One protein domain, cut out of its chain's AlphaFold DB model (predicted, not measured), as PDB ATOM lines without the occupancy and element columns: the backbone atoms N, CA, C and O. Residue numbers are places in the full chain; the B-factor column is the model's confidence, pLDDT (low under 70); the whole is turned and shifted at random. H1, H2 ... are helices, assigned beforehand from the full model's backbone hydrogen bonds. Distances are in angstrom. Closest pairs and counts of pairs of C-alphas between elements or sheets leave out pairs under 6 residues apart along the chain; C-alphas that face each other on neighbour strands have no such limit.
ATOM      1  N   TRP A   2      91.347 180.704 145.631       76.88
ATOM      2  CA  TRP A   2      91.328 180.728 147.107       76.88
ATOM      3  C   TRP A   2      91.566 182.118 147.718       76.88
ATOM      4  O   TRP A   2      92.155 182.240 148.789       76.88
ATOM      5  N   GLY A   3      91.097 183.168 147.037       86.50
ATOM      6  CA  GLY A   3      91.240 184.555 147.490       86.50
ATOM      7  C   GLY A   3      92.654 185.122 147.325       86.50
ATOM      8  O   GLY A   3      93.550 184.455 146.813       86.50
ATOM      9  N   LYS A   4      92.832 186.384 147.731       88.69
ATOM     10  CA  LYS A   4      94.102 187.122 147.588       88.69
ATOM     11  C   LYS A   4      95.104 186.836 148.711       88.69
ATOM     12  O   LYS A   4      96.295 187.044 148.524       88.69
ATOM     13  N   ASP A   5      94.626 186.315 149.840       90.25
ATOM     14  CA  ASP A   5      95.428 186.092 151.053       90.25
ATOM     15  C   ASP A   5      96.332 184.847 150.970       90.25
ATOM     16  O   ASP A   5      97.125 184.575 151.871       90.25
ATOM     17  N   ARG A   6      96.197 184.048 149.905       87.62
ATOM     18  CA  ARG A   6      96.994 182.843 149.652       87.62
ATOM     19  C   ARG A   6      97.957 183.085 148.490       87.62
ATOM     20  O   ARG A   6      97.586 183.701 147.495       87.62
ATOM     21  N   GLY A   7      99.182 182.570 148.601       88.50
ATOM     22  CA  GLY A   7     100.233 182.823 147.611       88.50
ATOM     23  C   GLY A   7     100.696 184.284 147.634       88.50
ATOM     24  O   GLY A   7     100.728 184.913 148.690       88.50
ATOM     25  N   LYS A   8     101.057 184.821 146.467       91.62
ATOM     26  CA  LYS A   8     101.378 186.238 146.272       91.62
ATOM     27  C   LYS A   8     100.203 186.911 145.568       91.62
ATOM     28  O   LYS A   8     100.030 186.733 144.366       91.62
ATOM     29  N   ASP A   9      99.375 187.622 146.330       91.94
ATOM     30  CA  ASP A   9      98.142 188.270 145.853       91.94
ATOM     31  C   ASP A   9      97.175 187.310 145.127       91.94
ATOM     32  O   ASP A   9      96.507 187.679 144.159       91.94
ATOM     33  N   GLY A  10      97.100 186.056 145.581       92.88
ATOM     34  CA  GLY A  10      96.288 185.007 144.957       92.88
ATOM     35  C   GLY A  10      96.984 184.236 143.833       92.88
ATOM     36  O   GLY A  10      96.406 183.275 143.320       92.88
ATOM     37  N   PHE A  11      98.210 184.613 143.454       92.94
ATOM     38  CA  PHE A  11      99.001 183.928 142.432       92.94
ATOM     39  C   PHE A  11     100.046 182.996 143.041       92.94
ATOM     40  O   PHE A  11     100.616 183.250 144.105       92.94
ATOM     41  N   TYR A  12     100.332 181.928 142.305       93.12
ATOM     42  CA  TYR A  12     101.383 180.972 142.611       93.12
ATOM     43  C   TYR A  12     102.425 181.009 141.498       93.12
ATOM     44  O   TYR A  12     102.105 181.269 140.341       93.12
ATOM     45  N   THR A  13     103.682 180.787 141.865       94.31
ATOM     46  CA  THR A  13     104.775 180.608 140.906       94.31
ATOM     47  C   THR A  13     105.119 179.132 140.864       94.31
ATOM     48  O   THR A  13     105.235 178.499 141.909       94.31
ATOM     49  N   MET A  14     105.266 178.606 139.657       96.19
ATOM     50  CA  MET A  14     105.564 177.208 139.388       96.19
ATOM     51  C   MET A  14     106.828 177.160 138.537       96.19
ATOM     52  O   MET A  14     106.947 177.900 137.561       96.19
ATOM     53  N   ASN A  15     107.790 176.346 138.952       95.69
ATOM     54  CA  ASN A  15     108.977 176.034 138.168       95.69
ATOM     55  C   ASN A  15     108.642 175.025 137.069       95.69
ATOM     56  O   ASN A  15     107.767 174.181 137.233       95.69
ATOM     57  N   ASP A  16     109.411 175.097 135.990       96.19
ATOM     58  CA  ASP A  16     109.288 174.227 134.818       96.19
ATOM     59  C   ASP A  16     109.365 172.740 135.193       96.19
ATOM     60  O   ASP A  16     108.442 171.981 134.934       96.19
ATOM     61  N   SER A  17     110.369 172.355 135.986       97.12
ATOM     62  CA  SER A  17     110.523 170.960 136.420       97.12
ATOM     63  C   SER A  17     109.357 170.438 137.265       97.12
ATOM     64  O   SER A  17     109.125 169.239 137.324       97.12
ATOM     65  N   TRP A  18     108.631 171.315 137.962       96.38
ATOM     66  CA  TRP A  18     107.448 170.900 138.714       96.38
ATOM     67  C   TRP A  18     106.236 170.763 137.798       96.38
ATOM     68  O   TRP A  18     105.416 169.876 138.010       96.38
ATOM     69  N   PHE A  19     106.132 171.614 136.773       96.12
ATOM     70  CA  PHE A  19     105.117 171.460 135.736       96.12
ATOM     71  C   PHE A  19     105.242 170.090 135.062       96.12
ATOM     72  O   PHE A  19     104.252 169.369 134.989       96.12
ATOM     73  N   ASP A  20     106.462 169.706 134.684       94.25
ATOM     74  CA  ASP A  20     106.747 168.419 134.042       94.25
ATOM     75  C   ASP A  20     106.332 167.212 134.896       94.25
ATOM     76  O   ASP A  20     105.827 166.219 134.376       94.25
ATOM     77  N   GLU A  21     106.561 167.280 136.209       95.06
ATOM     78  CA  GLU A  21     106.322 166.150 137.113       95.06
ATOM     79  C   GLU A  21     104.875 166.058 137.613       95.06
ATOM     80  O   GLU A  21     104.398 164.960 137.907       95.06
ATOM     81  N   TYR A  22     104.181 167.192 137.752       93.12
ATOM     82  CA  TYR A  22     102.940 167.259 138.530       93.12
ATOM     83  C   TYR A  22     101.734 167.839 137.779       93.12
ATOM     84  O   TYR A  22     100.628 167.815 138.325       93.12
ATOM     85  N   VAL A  23     101.894 168.333 136.546       94.19
ATOM     86  CA  VAL A  23     100.770 168.754 135.695       94.19
ATOM     87  C   VAL A  23     100.485 167.696 134.636       94.19
ATOM     88  O   VAL A  23     101.324 167.382 133.802       94.19
ATOM     89  N   PHE A  24      99.260 167.173 134.647       91.31
ATOM     90  CA  PHE A  24      98.848 166.082 133.758       91.31
ATOM     91  C   PHE A  24      98.024 166.543 132.551       91.31
ATOM     92  O   PHE A  24      98.012 165.866 131.526       91.31
ATOM     93  N   GLU A  25      97.330 167.679 132.652       92.94
ATOM     94  CA  GLU A  25      96.418 168.152 131.611       92.94
ATOM     95  C   GLU A  25      96.435 169.679 131.498       92.94
ATOM     96  O   GLU A  25      96.547 170.401 132.493       92.94
ATOM     97  N   ILE A  26      96.277 170.167 130.267       94.62
ATOM     98  CA  ILE A  26      96.008 171.570 129.959       94.62
ATOM     99  C   ILE A  26      94.843 171.683 128.976       94.62
ATOM    100  O   ILE A  26      94.603 170.795 128.161       94.62
ATOM    101  N   ALA A  27      94.173 172.834 128.987       94.00
ATOM    102  CA  ALA A  27      93.215 173.202 127.955       94.00
ATOM    103  C   ALA A  27      93.818 174.276 127.042       94.00
ATOM    104  O   ALA A  27      94.257 175.330 127.502       94.00
ATOM    105  N   ALA A  28      93.798 174.021 125.737       94.25
ATOM    106  CA  ALA A  28      94.211 174.966 124.707       94.25
ATOM    107  C   ALA A  28      93.154 175.032 123.601       94.25
ATOM    108  O   ALA A  28      92.344 174.118 123.428       94.25
ATOM    109  N   ARG A  29      93.143 176.124 122.832       96.81
ATOM    110  CA  ARG A  29      92.247 176.221 121.676       96.81
ATOM    111  C   ARG A  29      92.708 175.257 120.580       96.81
ATOM    112  O   ARG A  29      93.898 175.196 120.282       96.81
ATOM    113  N   ARG A  30      91.762 174.556 119.938       95.06
ATOM    114  CA  ARG A  30      92.046 173.574 118.869       95.06
ATOM    115  C   ARG A  30      92.866 174.170 117.720       95.06
ATOM    116  O   ARG A  30      93.726 173.486 117.183       95.06
ATOM    117  N   ASP A  31      92.625 175.431 117.370       96.31
ATOM    118  CA  ASP A  31      93.316 176.129 116.279       96.31
ATOM    119  C   ASP A  31      94.789 176.453 116.572       96.31
ATOM    120  O   ASP A  31      95.530 176.781 115.650       96.31
ATOM    121  N   LEU A  32      95.222 176.331 117.829       97.31
ATOM    122  CA  LEU A  32      96.625 176.463 118.231       97.31
ATOM    123  C   LEU A  32      97.382 175.130 118.199       97.31
ATOM    124  O   LEU A  32      98.599 175.122 118.376       97.31
ATOM    125  N   LEU A  33      96.686 174.007 118.003       96.56
ATOM    126  CA  LEU A  33      97.313 172.693 117.963       96.56
ATOM    127  C   LEU A  33      97.921 172.423 116.578       96.56
ATOM    128  O   LEU A  33      97.305 172.762 115.563       96.56
ATOM    129  N   PRO A  34      99.075 171.744 116.506       97.38
ATOM    130  CA  PRO A  34      99.568 171.169 115.261       97.38
ATOM    131  C   PRO A  34      98.515 170.275 114.572       97.38
ATOM    132  O   PRO A  34      97.721 169.626 115.268       97.38
ATOM    133  N   PRO A  35      98.473 170.216 113.226       96.69
ATOM    134  CA  PRO A  35      97.459 169.459 112.482       96.69
ATOM    135  C   PRO A  35      97.326 167.988 112.904       96.69
ATOM    136  O   PRO A  35      96.222 167.451 112.938       96.69
ATOM    137  N   GLU A  36      98.433 167.345 113.274       96.12
ATOM    138  CA  GLU A  36      98.474 165.961 113.740       96.12
ATOM    139  C   GLU A  36      97.701 165.749 115.050       96.12
ATOM    140  O   GLU A  36      96.977 164.762 115.184       96.12
ATOM    141  N   LEU A  37      97.775 166.701 115.986       95.69
ATOM    142  CA  LEU A  37      97.028 166.640 117.242       95.69
ATOM    143  C   LEU A  37      95.555 166.986 117.027       95.69
ATOM    144  O   LEU A  37      94.686 166.406 117.671       95.69
ATOM    145  N   GLN A  38      95.246 167.877 116.080       96.69
ATOM    146  CA  GLN A  38      93.857 168.151 115.706       96.69
ATOM    147  C   GLN A  38      93.167 166.931 115.092       96.69
ATOM    148  O   GLN A  38      91.973 166.751 115.326       96.69
ATOM    149  N   ALA A  39      93.898 166.124 114.318       96.00
ATOM    150  CA  ALA A  39      93.395 164.888 113.724       96.00
ATOM    151  C   ALA A  39      93.238 163.759 114.758       96.00
ATOM    152  O   ALA A  39      92.362 162.909 114.612       96.00
ATOM    153  N   ALA A  40      94.053 163.750 115.821       94.12
ATOM    154  CA  ALA A  40      93.934 162.774 116.907       94.12
ATOM    155  C   ALA A  40      92.586 162.871 117.649       94.12
ATOM    156  O   ALA A  40      92.092 161.861 118.143       94.12
ATOM    157  N   LEU A  41      91.960 164.055 117.670       93.19
ATOM    158  CA  LEU A  41      90.645 164.272 118.291       93.19
ATOM    159  C   LEU A  41      89.506 163.503 117.607       93.19
ATOM    160  O   LEU A  41      88.481 163.259 118.236       93.19
ATOM    161  N   ASP A  42      89.673 163.135 116.335       95.19
ATOM    162  CA  ASP A  42      88.652 162.433 115.551       95.19
ATOM    163  C   ASP A  42      88.823 160.898 115.609       95.19
ATOM    164  O   ASP A  42      88.058 160.150 114.994       95.19
ATOM    165  N   GLN A  43      89.826 160.404 116.344       96.00
ATOM    166  CA  GLN A  43      90.061 158.973 116.527       96.00
ATOM    167  C   GLN A  43      89.114 158.382 117.587       96.00
ATOM    168  O   GLN A  43      88.709 159.083 118.517       96.00
ATOM    169  N   PRO A  44      88.768 157.082 117.497       96.50
ATOM    170  CA  PRO A  44      87.998 156.415 118.541       96.50
ATOM    171  C   PRO A  44      88.692 156.551 119.910       96.50
ATOM    172  O   PRO A  44      89.862 156.177 120.027       96.50
ATOM    173  N   PRO A  45      88.004 157.059 120.949       94.44
ATOM    174  CA  PRO A  45      88.617 157.254 122.254       94.44
ATOM    175  C   PRO A  45      88.875 155.917 122.949       94.44
ATOM    176  O   PRO A  45      88.090 154.971 122.845       94.44
ATOM    177  N   ILE A  46      89.955 155.865 123.726       94.69
ATOM    178  CA  ILE A  46      90.207 154.758 124.648       94.69
ATOM    179  C   ILE A  46      89.335 154.982 125.883       94.69
ATOM    180  O   ILE A  46      89.504 155.962 126.605       94.69
ATOM    181  N   VAL A  47      88.387 154.075 126.123       94.38
ATOM    182  CA  VAL A  47      87.506 154.146 127.294       94.38
ATOM    183  C   VAL A  47      88.245 153.592 128.506       94.38
ATOM    184  O   VAL A  47      88.559 152.402 128.558       94.38
ATOM    185  N   LEU A  48      88.508 154.459 129.480       92.12
ATOM    186  CA  LEU A  48      89.131 154.083 130.744       92.12
ATOM    187  C   LEU A  48      88.071 153.684 131.789       92.12
ATOM    188  O   LEU A  48      86.915 154.115 131.696       92.12
ATOM    189  N   PRO A  49      88.427 152.852 132.786       91.12
ATOM    190  CA  PRO A  49      87.548 152.546 133.909       91.12
ATOM    191  C   PRO A  49      87.143 153.801 134.689       91.12
ATOM    192  O   PRO A  49      87.885 154.775 134.759       91.12
ATOM    193  N   ALA A  50      85.992 153.755 135.363       89.12
ATOM    194  CA  ALA A  50      85.464 154.909 136.101       89.12
ATOM    195  C   ALA A  50      86.356 155.383 137.270       89.12
ATOM    196  O   ALA A  50      86.206 156.506 137.738       89.12
ATOM    197  N   TRP A  51      87.253 154.526 137.758       89.25
ATOM    198  CA  TRP A  51      88.191 154.814 138.850       89.25
ATOM    199  C   TRP A  51      89.606 155.131 138.353       89.25
ATOM    200  O   TRP A  51      90.547 155.113 139.147       89.25
ATOM    201  N   ASP A  52      89.784 155.347 137.048       91.31
ATOM    202  CA  ASP A  52      91.083 155.712 136.502       91.31
ATOM    203  C   ASP A  52      91.560 157.051 137.106       91.31
ATOM    204  O   ASP A  52      90.786 158.017 137.150       91.31
ATOM    205  N   PRO A  53      92.812 157.130 137.596       86.31
ATOM    206  CA  PRO A  53      93.317 158.326 138.269       86.31
ATOM    207  C   PRO A  53      93.345 159.569 137.366       86.31
ATOM    208  O   PRO A  53      93.377 160.677 137.896       86.31
ATOM    209  N   MET A  54      93.270 159.419 136.038       87.25
ATOM    210  CA  MET A  54      93.210 160.537 135.089       87.25
ATOM    211  C   MET A  54      91.855 161.266 135.069       87.25
ATOM    212  O   MET A  54      91.745 162.311 134.436       87.25
ATOM    213  N   GLY A  55      90.816 160.743 135.735       73.81
ATOM    214  CA  GLY A  55      89.483 161.367 135.776       73.81
ATOM    215  C   GLY A  55      89.177 162.178 137.041       73.81
ATOM    216  O   GLY A  55      88.295 163.037 137.027       73.81
ATOM    217  N   ALA A  56      89.875 161.919 138.150       64.50
ATOM    218  CA  ALA A  56      89.570 162.519 139.449       64.50
ATOM    219  C   ALA A  56      90.285 163.871 139.631       64.50
ATOM    220  O   ALA A  56      91.245 164.003 140.387       64.50
ATOM    221  N   LEU A  57      89.814 164.902 138.928       55.31
ATOM    222  CA  LEU A  57      90.296 166.273 139.106       55.31
ATOM    223  C   LEU A  57      89.626 166.904 140.341       55.31
ATOM    224  O   LEU A  57      88.549 167.484 140.246       55.31
ATOM    225  N   ALA A  58      90.317 166.805 141.480       45.53
ATOM    226  CA  ALA A  58      90.006 167.371 142.801       45.53
ATOM    227  C   ALA A  58      88.958 166.623 143.658       45.53
ATOM    228  O   ALA A  58      87.766 166.589 143.353       45.53
ATOM    229  N   HIS A  59      89.428 166.105 144.800       40.16
ATOM    230  CA  HIS A  59      88.631 165.891 146.012       40.16
ATOM    231  C   HIS A  59      88.832 167.061 146.979       40.16
ATOM    232  O   HIS A  59      89.944 167.640 146.974       40.16
TER     233      HIS A  59
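Overview. This is residues 2 to 59 of the 59 residues of the protein "Aminopeptidase" of Acidiferrimicrobium australe (UniProt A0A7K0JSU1). Little regular structure is present: the printed part is a wide, open arc of chain with two short helices, H1 and then H2, set well apart along it, and the last stretch, residues 41 to 59, folds back towards the first. The 58 printed residues are all helix by class, though 13 are in named elements, and there is no named strand. The whole is extended, with a radius of gyration of the C-alphas of 16.2 A and spans of 44 by 31 by 22 A.

Arrangement. H1, residues 16 to 22, stands free together with residues 12 to 15 and 23. It is apart from H2, residues 35 to 40. Every O i to N i+4 pair is within hydrogen-bond range in H1 and H2.

Along the chain. H1 measures 10.1 A from C-alpha 16 at (109.288, 174.227, 134.818) to C-alpha 22. H2 measures 8.8 A and ends with C-alpha 40 at (93.934, 162.774, 116.907).

Size, cuts and confidence. The C-alphas farthest apart, of Asp 5 and Pro 44, are 44.6 A apart. The printed part has no cut. The link from H1 to H2 is long, 12 residues. Residues 56 to 59 have pLDDT under 70.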